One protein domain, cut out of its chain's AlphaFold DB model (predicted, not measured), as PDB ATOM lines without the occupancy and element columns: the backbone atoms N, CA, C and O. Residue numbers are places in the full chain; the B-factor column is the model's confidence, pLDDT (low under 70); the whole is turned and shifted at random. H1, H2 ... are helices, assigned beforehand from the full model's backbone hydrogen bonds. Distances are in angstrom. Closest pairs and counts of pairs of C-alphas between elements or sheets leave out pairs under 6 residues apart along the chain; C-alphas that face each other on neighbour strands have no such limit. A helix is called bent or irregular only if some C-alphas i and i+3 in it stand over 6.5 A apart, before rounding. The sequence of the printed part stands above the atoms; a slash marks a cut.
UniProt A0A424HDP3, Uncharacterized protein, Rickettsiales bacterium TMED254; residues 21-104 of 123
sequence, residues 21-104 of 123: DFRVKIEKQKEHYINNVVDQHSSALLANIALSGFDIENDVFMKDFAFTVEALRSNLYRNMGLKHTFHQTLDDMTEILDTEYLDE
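Overview. This is residues 21 to 104 of the 123 residues of an uncharacterized protein of Rickettsiales bacterium TMED254 (UniProt A0A424HDP3). A long helix, H1, and a shorter one, H2, that folds back beside part of it make a helical hairpin, and a third helix, H3, turns off sharply from H2 on the side away from H1. H1 runs past H2's reach at both ends, with residues 21 to 26 of H1 standing free, and also residues 48 to 53, of which 48 to 51 belong to H1; residues 91 to 104, of which 91 to 99 belong to H3, stick out as an arm. The printed part has 84 residues with three named helices, in the order H1, H2, H3, and no named strand; its class is all helix. The whole is loose, with a radius of gyration of the C-alphas of 16.4 A, and flat, spanning 46 by 45 by 19 A.

Along the chain. H1 covers residues 21 to 51 and is 45.2 A long from first to last C-alpha; it begins at C-alpha 21 at (80.262, -37.520, -82.538) and ends at C-alpha 51 at (119.540, -20.359, -68.206). After seven residues H2 follows, residues 59 to 79, 30.3 A long. After six more residues comes H3, residues 86 to 99, 20.2 A long, with C-alpha 99 at (90.097, -20.412, -43.948). None of the three is bent or irregular.

Arrangement. H1 and H2 form a helical hairpin: they touch and run opposite ways, at a steep tilt of 38 degrees, only just past shallow. H1 touches H2 with residues 31 to 42 alone, and H2 touches H1 with residues 69 to 77 alone; the closest C-alphas are those of Val 38 and Arg 73, 6.2 A apart. H2 also touches H3, through residues 70 to 78 of H2 and 86 to 90 of H3; the closest C-alphas are those of Ser 74 and Phe 86, 5.9 A apart. The lines of H2 and H3 are about perpendicular, at 84 degrees. H1 and H3 are apart. In H1 and H2 every O i to N i+4 pair is within hydrogen-bond range; in H3 it is 9 of 10.

Size, cuts and confidence. The two C-alphas farthest apart are those of Asp 21 and Glu 104, at 53.4 A, which are also the first and last printed. Without the stretches that stand free, the body has 58 residues and spans 37 by 24 by 14 A. The printed part has no cut, and the links H1 to H2 and H2 to H3 are both short. The mean pLDDT of the printed part is 88.8; residues 96 to 104 are under 70.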
ATOM      1  N   ASP A  21      78.865 -37.227 -82.179       77.75
ATOM      2  CA  ASP A  21      80.262 -37.520 -82.538       77.75
ATOM      3  C   ASP A  21      81.060 -36.235 -82.781       77.75
ATOM      4  O   ASP A  21      82.252 -36.154 -82.480       77.75
ATOM      5  N   PHE A  22      80.400 -35.198 -83.297       81.12
ATOM      6  CA  PHE A  22      81.039 -33.912 -83.548       81.12
ATOM      7  C   PHE A  22      81.395 -33.175 -82.248       81.12
ATOM      8  O   PHE A  22      82.482 -32.609 -82.147       81.12
ATOM      9  N   ARG A  23      80.525 -33.219 -81.229       83.75
ATOM     10  CA  ARG A  23      80.801 -32.613 -79.912       83.75
ATOM     11  C   ARG A  23      81.983 -33.278 -79.217       83.75
ATOM     12  O   ARG A  23      82.899 -32.580 -78.792       83.75
ATOM     13  N   VAL A  24      82.010 -34.610 -79.200       87.06
ATOM     14  CA  VAL A  24      83.121 -35.383 -78.622       87.06
ATOM     15  C   VAL A  24      84.437 -35.083 -79.346       87.06
ATOM     16  O   VAL A  24      85.485 -34.954 -78.714       87.06
ATOM     17  N   LYS A  25      84.409 -34.925 -80.677       88.12
ATOM     18  CA  LYS A  25      85.595 -34.522 -81.449       88.12
ATOM     19  C   LYS A  25      86.091 -33.130 -81.063       88.12
ATOM     20  O   LYS A  25      87.297 -32.949 -80.922       88.12
ATOM     21  N   ILE A  26      85.185 -32.171 -80.871       89.81
ATOM     22  CA  ILE A  26      85.548 -30.819 -80.427       89.81
ATOM     23  C   ILE A  26      86.187 -30.856 -79.038       89.81
ATOM     24  O   ILE A  26      87.214 -30.214 -78.838       89.81
ATOM     25  N   GLU A  27      85.610 -31.592 -78.087       91.31
ATOM     26  CA  GLU A  27      86.163 -31.704 -76.731       91.31
ATOM     27  C   GLU A  27      87.569 -32.300 -76.749       91.31
ATOM     28  O   GLU A  27      88.497 -31.669 -76.251       91.31
ATOM     29  N   LYS A  28      87.772 -33.419 -77.452       91.94
ATOM     30  CA  LYS A  28      89.111 -34.005 -77.626       91.94
ATOM     31  C   LYS A  28      90.094 -33.048 -78.289       91.94
ATOM     32  O   LYS A  28      91.272 -33.014 -77.946       91.94
ATOM     33  N   GLN A  29      89.633 -32.259 -79.256       93.94
ATOM     34  CA  GLN A  29      90.491 -31.280 -79.913       93.94
ATOM     35  C   GLN A  29      90.903 -30.152 -78.962       93.94
ATOM     36  O   GLN A  29      92.050 -29.712 -79.014       93.94
ATOM     37  N   LYS A  30      90.003 -29.711 -78.075       94.50
ATOM     38  CA  LYS A  30      90.329 -28.757 -77.009       94.50
ATOM     39  C   LYS A  30      91.346 -29.347 -76.028       94.50
ATOM     40  O   LYS A  30      92.326 -28.676 -75.733       94.50
ATOM     41  N   GLU A  31      91.163 -30.592 -75.587       95.12
ATOM     42  CA  GLU A  31      92.118 -31.289 -74.706       95.12
ATOM     43  C   GLU A  31      93.519 -31.339 -75.330       95.12
ATOM     44  O   GLU A  31      94.501 -30.916 -74.719       95.12
ATOM     45  N   HIS A  32      93.610 -31.778 -76.590       96.12
ATOM     46  CA  HIS A  32      94.871 -31.806 -77.328       96.12
ATOM     47  C   HIS A  32      95.496 -30.422 -77.480       96.12
ATOM     48  O   HIS A  32      96.711 -30.277 -77.348       96.12
ATOM     49  N   TYR A  33      94.681 -29.408 -77.768       97.00
ATOM     50  CA  TYR A  33      95.160 -28.039 -77.882       97.00
ATOM     51  C   TYR A  33      95.767 -27.552 -76.565       97.00
ATOM     52  O   TYR A  33      96.896 -27.064 -76.572       97.00
ATOM     53  N   ILE A  34      95.070 -27.743 -75.441       96.75
ATOM     54  CA  ILE A  34      95.563 -27.331 -74.125       96.75
ATOM     55  C   ILE A  34      96.865 -28.054 -73.787       96.75
ATOM     56  O   ILE A  34      97.826 -27.400 -73.397       96.75
ATOM     57  N   ASN A  35      96.924 -29.376 -73.975       95.56
ATOM     58  CA  ASN A  35      98.126 -30.152 -73.668       95.56
ATOM     59  C   ASN A  35      99.336 -29.643 -74.465       95.56
ATOM     60  O   ASN A  35     100.381 -29.383 -73.882       95.56
ATOM     61  N   ASN A  36      99.166 -29.383 -75.766       97.19
ATOM     62  CA  ASN A  36     100.238 -28.840 -76.602       97.19
ATOM     63  C   ASN A  36     100.696 -27.445 -76.147       97.19
ATOM     64  O   ASN A  36     101.894 -27.167 -76.127       97.19
ATOM     65  N   VAL A  37      99.753 -26.563 -75.798       97.00
ATOM     66  CA  VAL A  37     100.059 -25.208 -75.312       97.00
ATOM     67  C   VAL A  37     100.839 -25.281 -73.999       97.00
ATOM     68  O   VAL A  37     101.874 -24.628 -73.869       97.00
ATOM     69  N   VAL A  38     100.383 -26.100 -73.049       97.25
ATOM     70  CA  VAL A  38     101.063 -26.304 -71.764       97.25
ATOM     71  C   VAL A  38     102.467 -26.845 -71.989       97.25
ATOM     72  O   VAL A  38     103.420 -26.222 -71.540       97.25
ATOM     73  N   ASP A  39     102.622 -27.933 -72.739       96.56
ATOM     74  CA  ASP A  39     103.925 -28.571 -72.939       96.56
ATOM     75  C   ASP A  39     104.931 -27.613 -73.599       96.56
ATOM     76  O   ASP A  39     106.094 -27.541 -73.182       96.56
ATOM     77  N   GLN A  40     104.485 -26.815 -74.576       97.56
ATOM     78  CA  GLN A  40     105.316 -25.799 -75.221       97.56
ATOM     79  C   GLN A  40     105.769 -24.716 -74.229       97.56
ATOM     80  O   GLN A  40     106.958 -24.386 -74.174       97.56
ATOM     81  N   HIS A  41     104.842 -24.148 -73.454       97.25
ATOM     82  CA  HIS A  41     105.165 -23.073 -72.516       97.25
ATOM     83  C   HIS A  41     105.982 -23.567 -71.324       97.25
ATOM     84  O   HIS A  41     106.940 -22.904 -70.934       97.25
ATOM     85  N   SER A  42     105.664 -24.740 -70.782       96.94
ATOM     86  CA  SER A  42     106.395 -25.358 -69.679       96.94
ATOM     87  C   SER A  42     107.824 -25.712 -70.076       96.94
ATOM     88  O   SER A  42     108.745 -25.437 -69.310       96.94
ATOM     89  N   SER A  43     108.040 -26.226 -71.292       96.38
ATOM     90  CA  SER A  43     109.392 -26.496 -71.804       96.38
ATOM     91  C   SER A  43     110.214 -25.213 -71.945       96.38
ATOM     92  O   SER A  43     111.377 -25.167 -71.543       96.38
ATOM     93  N   ALA A  44     109.607 -24.147 -72.479       97.19
ATOM     94  CA  ALA A  44     110.267 -22.850 -72.603       97.19
ATOM     95  C   ALA A  44     110.581 -22.230 -71.231       97.19
ATOM     96  O   ALA A  44     111.665 -21.686 -71.030       97.19
ATOM     97  N   LEU A  45     109.656 -22.338 -70.275       96.50
ATOM     98  CA  LEU A  45     109.843 -21.852 -68.911       96.50
ATOM     99  C   LEU A  45     110.983 -22.594 -68.205       96.50
ATOM    100  O   LEU A  45     111.858 -21.948 -67.637       96.50
ATOM    101  N   LEU A  46     111.011 -23.925 -68.298       96.25
ATOM    102  CA  LEU A  46     112.069 -24.750 -67.717       96.25
ATOM    103  C   LEU A  46     113.447 -24.374 -68.279       96.25
ATOM    104  O   LEU A  46     114.394 -24.183 -67.518       96.25
ATOM    105  N   ALA A  47     113.545 -24.183 -69.598       96.38
ATOM    106  CA  ALA A  47     114.776 -23.732 -70.243       96.38
ATOM    107  C   ALA A  47     115.220 -22.344 -69.747       96.38
ATOM    108  O   ALA A  47     116.399 -22.138 -69.470       96.38
ATOM    109  N   ASN A  48     114.290 -21.401 -69.580       97.19
ATOM    110  CA  ASN A  48     114.602 -20.065 -69.064       97.19
ATOM    111  C   ASN A  48     115.078 -20.095 -67.601       97.19
ATOM    112  O   ASN A  48     115.988 -19.348 -67.234       97.19
ATOM    113  N   ILE A  49     114.496 -20.967 -66.773       96.19
ATOM    114  CA  ILE A  49     114.923 -21.170 -65.381       96.19
ATOM    115  C   ILE A  49     116.341 -21.757 -65.350       96.19
ATOM    116  O   ILE A  49     117.197 -21.240 -64.633       96.19
ATOM    117  N   ALA A  50     116.626 -22.753 -66.192       95.62
ATOM    118  CA  ALA A  50     117.964 -23.331 -66.317       95.62
ATOM    119  C   ALA A  50     119.007 -22.287 -66.750       95.62
ATOM    120  O   ALA A  50     120.079 -22.182 -66.157       95.62
ATOM    121  N   LEU A  51     118.674 -21.453 -67.743       96.69
ATOM    122  CA  LEU A  51     119.540 -20.359 -68.206       96.69
ATOM    123  C   LEU A  51     119.789 -19.292 -67.133       96.69
ATOM    124  O   LEU A  51     120.798 -18.592 -67.194       96.69
ATOM    125  N   SER A  52     118.899 -19.177 -66.148       96.50
ATOM    126  CA  SER A  52     119.061 -18.272 -65.006       96.50
ATOM    127  C   SER A  52     120.016 -18.821 -63.933       96.50
ATOM    128  O   SER A  52     120.305 -18.123 -62.965       96.50
ATOM    129  N   GLY A  53     120.535 -20.044 -64.107       94.62
ATOM    130  CA  GLY A  53     121.516 -20.670 -63.216       94.62
ATOM    131  C   GLY A  53     120.919 -21.485 -62.067       94.62
ATOM    132  O   GLY A  53     121.660 -21.871 -61.165       94.62
ATOM    133  N   PHE A  54     119.608 -21.746 -62.077       94.88
ATOM    134  CA  PHE A  54     118.978 -22.646 -61.107       94.88
ATOM    135  C   PHE A  54     119.267 -24.112 -61.449       94.88
ATOM    136  O   PHE A  54     119.277 -24.494 -62.620       94.88
ATOM    137  N   ASP A  55     119.460 -24.934 -60.418       93.12
ATOM    138  CA  ASP A  55     119.604 -26.381 -60.567       93.12
ATOM    139  C   ASP A  55     118.239 -27.029 -60.834       93.12
ATOM    140  O   ASP A  55     117.440 -27.243 -59.923       93.12
ATOM    141  N   ILE A  56     117.982 -27.311 -62.111       93.06
ATOM    142  CA  ILE A  56     116.756 -27.969 -62.569       93.06
ATOM    143  C   ILE A  56     116.891 -29.494 -62.662       93.06
ATOM    144  O   ILE A  56     115.902 -30.167 -62.933       93.06
ATOM    145  N   GLU A  57     118.095 -30.047 -62.479       92.12
ATOM    146  CA  GLU A  57     118.335 -31.495 -62.566       92.12
ATOM    147  C   GLU A  57     117.976 -32.215 -61.259       92.12
ATOM    148  O   GLU A  57     117.888 -33.440 -61.215       92.12
ATOM    149  N   ASN A  58     117.722 -31.455 -60.194       93.19
ATOM    150  CA  ASN A  58     117.251 -31.968 -58.921       93.19
ATOM    151  C   ASN A  58     115.863 -32.632 -59.043       93.19
ATOM    152  O   ASN A  58     114.877 -32.001 -59.428       93.19
ATOM    153  N   ASP A  59     115.763 -33.893 -58.613       94.19
ATOM    154  CA  ASP A  59     114.517 -34.669 -58.603       94.19
ATOM    155  C   ASP A  59     113.369 -33.997 -57.832       94.19
ATOM    156  O   ASP A  59     112.203 -34.166 -58.190       94.19
ATOM    157  N   VAL A  60     113.675 -33.264 -56.755       95.44
ATOM    158  CA  VAL A  60     112.674 -32.527 -55.967       95.44
ATOM    159  C   VAL A  60     112.110 -31.383 -56.802       95.44
ATOM    160  O   VAL A  60     110.898 -31.298 -56.976       95.44
ATOM    161  N   PHE A  61     112.988 -30.583 -57.414       95.06
ATOM    162  CA  PHE A  61     112.578 -29.497 -58.298       95.06
ATOM    163  C   PHE A  61     111.721 -30.013 -59.458       95.06
ATOM    164  O   PHE A  61     110.662 -29.457 -59.733       95.06
ATOM    165  N   MET A  62     112.129 -31.103 -60.116       94.94
ATOM    166  CA  MET A  62     111.374 -31.666 -61.239       94.94
ATOM    167  C   MET A  62     109.976 -32.147 -60.833       94.94
ATOM    168  O   MET A  62     109.031 -31.986 -61.609       94.94
ATOM    169  N   LYS A  63     109.814 -32.703 -59.625       95.69
ATOM    170  CA  LYS A  63     108.499 -33.094 -59.091       95.69
ATOM    171  C   LYS A  63     107.614 -31.881 -58.814       95.69
ATOM    172  O   LYS A  63     106.463 -31.866 -59.249       95.69
ATOM    173  N   ASP A  64     108.155 -30.864 -58.153       95.19
ATOM    174  CA  ASP A  64     107.415 -29.641 -57.816       95.19
ATOM    175  C   ASP A  64     107.049 -28.849 -59.080       95.19
ATOM    176  O   ASP A  64     105.940 -28.324 -59.233       95.19
ATOM    177  N   PHE A  65     107.957 -28.829 -60.056       96.12
ATOM    178  CA  PHE A  65     107.703 -28.246 -61.363       96.12
ATOM    179  C   PHE A  65     106.615 -29.020 -62.115       96.12
ATOM    180  O   PHE A  65     105.700 -28.399 -62.650       96.12
ATOM    181  N   ALA A  66     106.635 -30.358 -62.105       94.94
ATOM    182  CA  ALA A  66     105.574 -31.167 -62.708       94.94
ATOM    183  C   ALA A  66     104.197 -30.876 -62.084       94.94
ATOM    184  O   ALA A  66     103.216 -30.737 -62.816       94.94
ATOM    185  N   PHE A  67     104.130 -30.702 -60.759       94.50
ATOM    186  CA  PHE A  67     102.905 -30.269 -60.081       94.50
ATOM    187  C   PHE A  67     102.442 -28.888 -60.569       94.50
ATOM    188  O   PHE A  67     101.269 -28.702 -60.890       94.50
ATOM    189  N   THR A  68     103.364 -27.932 -60.701       94.56
ATOM    190  CA  THR A  68     103.070 -26.581 -61.210       94.56
ATOM    191  C   THR A  68     102.538 -26.617 -62.649       94.56
ATOM    192  O   THR A  68     101.574 -25.925 -62.985       94.56
ATOM    193  N   VAL A  69     103.129 -27.457 -63.505       96.38
ATOM    194  CA  VAL A  69     102.672 -27.682 -64.884       96.38
ATOM    195  C   VAL A  69     101.267 -28.288 -64.909       96.38
ATOM    196  O   VAL A  69     100.430 -27.859 -65.705       96.38
ATOM    197  N   GLU A  70     100.974 -29.241 -64.022       95.12
ATOM    198  CA  GLU A  70      99.641 -29.841 -63.901       95.12
ATOM    199  C   GLU A  70      98.599 -28.833 -63.403       95.12
ATOM    200  O   GLU A  70      97.484 -28.778 -63.923       95.12
ATOM    201  N   ALA A  71      98.966 -27.973 -62.451       93.69
ATOM    202  CA  ALA A  71      98.101 -26.900 -61.979       93.69
ATOM    203  C   ALA A  71      97.768 -25.906 -63.105       93.69
ATOM    204  O   ALA A  71      96.602 -25.543 -63.293       93.69
ATOM    205  N   LEU A  72      98.765 -25.532 -63.917       94.94
ATOM    206  CA  LEU A  72      98.566 -24.706 -65.110       94.94
ATOM    207  C   LEU A  72      97.642 -25.396 -66.123       94.94
ATOM    208  O   LEU A  72      96.703 -24.771 -66.623       94.94
ATOM    209  N   ARG A  73      97.864 -26.688 -66.401       95.62
ATOM    210  CA  ARG A  73      97.001 -27.477 -67.290       95.62
ATOM    211  C   ARG A  73      95.568 -27.478 -66.785       95.62
ATOM    212  O   ARG A  73      94.655 -27.124 -67.528       95.62
ATOM    213  N   SER A  74      95.374 -27.786 -65.508       95.44
ATOM    214  CA  SER A  74      94.065 -27.788 -64.869       95.44
ATOM    215  C   SER A  74      93.374 -26.426 -64.999       95.44
ATOM    216  O   SER A  74      92.199 -26.366 -65.364       95.44
ATOM    217  N   ASN A  75      94.087 -25.318 -64.789       94.19
ATOM    218  CA  ASN A  75      93.537 -23.973 -64.972       94.19
ATOM    219  C   ASN A  75      93.007 -23.757 -66.405       94.19
ATOM    220  O   ASN A  75      91.854 -23.361 -66.590       94.19
ATOM    221  N   LEU A  76      93.797 -24.112 -67.423       95.38
ATOM    222  CA  LEU A  76      93.398 -23.964 -68.826       95.38
ATOM    223  C   LEU A  76      92.219 -24.869 -69.213       95.38
ATOM    224  O   LEU A  76      91.340 -24.436 -69.962       95.38
ATOM    225  N   TYR A  77      92.137 -26.084 -68.660       95.94
ATOM    226  CA  TYR A  77      90.947 -26.932 -68.804       95.94
ATOM    227  C   TYR A  77      89.704 -26.218 -68.262       95.94
ATOM    228  O   TYR A  77      88.696 -26.145 -68.968       95.94
ATOM    229  N   ARG A  78      89.790 -25.603 -67.070       93.81
ATOM    230  CA  ARG A  78      88.675 -24.837 -66.479       93.81
ATOM    231  C   ARG A  78      88.267 -23.669 -67.378       93.81
ATOM    232  O   ARG A  78      87.080 -23.479 -67.628       93.81
ATOM    233  N   ASN A  79      89.243 -22.935 -67.918       93.62
ATOM    234  CA  ASN A  79      89.003 -21.804 -68.817       93.62
ATOM    235  C   ASN A  79      88.240 -22.205 -70.095       93.62
ATOM    236  O   ASN A  79      87.368 -21.468 -70.551       93.62
ATOM    237  N   MET A  80      88.514 -23.391 -70.647       93.12
ATOM    238  CA  MET A  80      87.837 -23.898 -71.851       93.12
ATOM    239  C   MET A  80      86.550 -24.696 -71.569       93.12
ATOM    240  O   MET A  80      85.950 -25.242 -72.510       93.12
ATOM    241  N   GLY A  81      86.117 -24.748 -70.304       91.81
ATOM    242  CA  GLY A  81      84.924 -25.468 -69.856       91.81
ATOM    243  C   GLY A  81      85.078 -26.990 -69.848       91.81
ATOM    244  O   GLY A  81      84.082 -27.699 -69.955       91.81
ATOM    245  N   LEU A  82      86.311 -27.495 -69.770       92.19
ATOM    246  CA  LEU A  82      86.620 -28.919 -69.650       92.19
ATOM    247  C   LEU A  82      86.875 -29.285 -68.188       92.19
ATOM    248  O   LEU A  82      87.390 -28.478 -67.417       92.19
ATOM    249  N   LYS A  83      86.547 -30.522 -67.810       91.25
ATOM    250  CA  LYS A  83      86.821 -31.047 -66.470       91.25
ATOM    251  C   LYS A  83      88.217 -31.658 -66.421       91.25
ATOM    252  O   LYS A  83      88.588 -32.418 -67.308       91.25
ATOM    253  N   HIS A  84      88.953 -31.375 -65.355       91.25
ATOM    254  CA  HIS A  84      90.258 -31.955 -65.073       91.25
ATOM    255  C   HIS A  84      90.264 -32.555 -63.662       91.25
ATOM    256  O   HIS A  84      89.561 -32.075 -62.773       91.25
ATOM    257  N   THR A  85      91.026 -33.623 -63.435       89.31
ATOM    258  CA  THR A  85      91.069 -34.312 -62.129       89.31
ATOM    259  C   THR A  85      91.660 -33.431 -61.030       89.31
ATOM    260  O   THR A  85      91.186 -33.469 -59.901       89.31
ATOM    261  N   PHE A  86      92.626 -32.580 -61.381       90.81
ATOM    262  CA  PHE A  86      93.266 -31.641 -60.454       90.81
ATOM    263  C   PHE A  86      92.359 -30.497 -59.986       90.81
ATOM    264  O   PHE A  86      92.726 -29.802 -59.047       90.81
ATOM    265  N   HIS A  87      91.188 -30.282 -60.601       92.12
ATOM    266  CA  HIS A  87      90.274 -29.211 -60.182       92.12
ATOM    267  C   HIS A  87      89.867 -29.336 -58.722       92.12
ATOM    268  O   HIS A  87      89.972 -28.352 -58.006       92.12
ATOM    269  N   GLN A  88      89.471 -30.535 -58.287       89.12
ATOM    270  CA  GLN A  88      89.042 -30.770 -56.906       89.12
ATOM    271  C   GLN A  88      90.192 -30.553 -55.930       89.12
ATOM    272  O   GLN A  88      90.062 -29.791 -54.990       89.12
ATOM    273  N   THR A  89      91.353 -31.142 -56.216       87.50
ATOM    274  CA  THR A  89      92.536 -30.993 -55.365       87.50
ATOM    275  C   THR A  89      92.979 -29.538 -55.236       87.50
ATOM    276  O   THR A  89      93.381 -29.127 -54.156       87.50
ATOM    277  N   LEU A  90      92.912 -28.756 -56.317       86.69
ATOM    278  CA  LEU A  90      93.225 -27.329 -56.258       86.69
ATOM    279  C   LEU A  90      92.177 -26.552 -55.462       86.69
ATOM    280  O   LEU A  90      92.572 -25.738 -54.639       86.69
ATOM    281  N   ASP A  91      90.888 -26.819 -55.687       88.12
ATOM    282  CA  ASP A  91      89.801 -26.149 -54.967       88.12
ATOM    283  C   ASP A  91      89.920 -26.416 -53.450       88.12
ATOM    284  O   ASP A  91      89.957 -25.460 -52.677       88.12
ATOM    285  N   ASP A  92      90.129 -27.675 -53.045       86.56
ATOM    286  CA  ASP A  92      90.319 -28.078 -51.643       86.56
ATOM    287  C   ASP A  92      91.546 -27.392 -51.009       86.56
ATOM    288  O   ASP A  92      91.499 -26.922 -49.874       86.56
ATOM    289  N   MET A  93      92.665 -27.308 -51.741       81.31
ATOM    290  CA  MET A  93      93.893 -26.662 -51.255       81.31
ATOM    291  C   MET A  93      93.736 -25.143 -51.110       81.31
ATOM    292  O   MET A  93      94.322 -24.554 -50.205       81.31
ATOM    293  N   THR A  94      92.968 -24.498 -51.994       78.50
ATOM    294  CA  THR A  94      92.707 -23.055 -51.906       78.50
ATOM    295  C   THR A  94      91.674 -22.703 -50.843       78.50
ATOM    296  O   THR A  94      91.816 -21.673 -50.198       78.50
ATOM    297  N   GLU A  95      90.685 -23.565 -50.603       75.56
ATOM    298  CA  GLU A  95      89.681 -23.349 -49.553       75.56
ATOM    299  C   GLU A  95      90.327 -23.362 -48.159       75.56
ATOM    300  O   GLU A  95      90.006 -22.527 -47.315       75.56
ATOM    301  N   ILE A  96      91.322 -24.229 -47.937       60.62
ATOM    302  CA  ILE A  96      92.120 -24.237 -46.700       60.62
ATOM    303  C   ILE A  96      92.842 -22.894 -46.491       60.62
ATOM    304  O   ILE A  96      92.854 -22.383 -45.373       60.62
ATOM    305  N   LEU A  97      93.396 -22.298 -47.553       59.34
ATOM    306  CA  LEU A  97      94.088 -21.006 -47.472       59.34
ATOM    307  C   LEU A  97      93.130 -19.853 -47.153       59.34
ATOM    308  O   LEU A  97      93.479 -18.983 -46.363       59.34
ATOM    309  N   ASP A  98      91.921 -19.863 -47.716       54.91
ATOM    310  CA  ASP A  98      90.899 -18.857 -47.407       54.91
ATOM    311  C   ASP A  98      90.371 -18.996 -45.965       54.91
ATOM    312  O   ASP A  98      89.901 -18.020 -45.390       54.91
ATOM    313  N   THR A  99      90.503 -20.176 -45.346       53.12
ATOM    314  CA  THR A  99      90.097 -20.412 -43.948       53.12
ATOM    315  C   THR A  99      91.147 -19.935 -42.931       53.12
ATOM    316  O   THR A  99      90.800 -19.650 -41.791       53.12
ATOM    317  N   GLU A 100      92.422 -19.791 -43.318       54.88
ATOM    318  CA  GLU A 100      93.442 -19.125 -42.479       54.88
ATOM    319  C   GLU A 100      93.258 -17.597 -42.431       54.88
ATOM    320  O   GLU A 100      93.871 -16.911 -41.611       54.88
ATOM    321  N   TYR A 101      92.375 -17.061 -43.278       52.91
ATOM    322  CA  TYR A 101      91.926 -15.679 -43.250       52.91
ATOM    323  C   TYR A 101      90.460 -15.613 -42.821       52.91
ATOM    324  O   TYR A 101      89.591 -15.402 -43.661       52.91
ATOM    325  N   LEU A 102      90.204 -15.798 -41.518       53.97
ATOM    326  CA  LEU A 102      89.298 -15.029 -40.634       53.97
ATOM    327  C   LEU A 102      89.183 -15.776 -39.281       53.97
ATOM    328  O   LEU A 102      89.215 -16.999 -39.260       53.97
ATOM    329  N   ASP A 103      89.187 -15.097 -38.126       48.50
ATOM    330  CA  ASP A 103      88.099 -14.193 -37.723       48.50
ATOM    331  C   ASP A 103      88.536 -12.774 -37.293       48.50
ATOM    332  O   ASP A 103      89.523 -12.576 -36.584       48.50
ATOM    333  N   GLU A 104      87.753 -11.755 -37.682       55.50
ATOM    334  CA  GLU A 104      87.867 -10.371 -37.167       55.50
ATOM    335  C   GLU A 104      87.725 -10.318 -35.631       55.50
ATOM    336  O   GLU A 104      88.309  -9.449 -34.982       55.50
TER     337      GLU A 104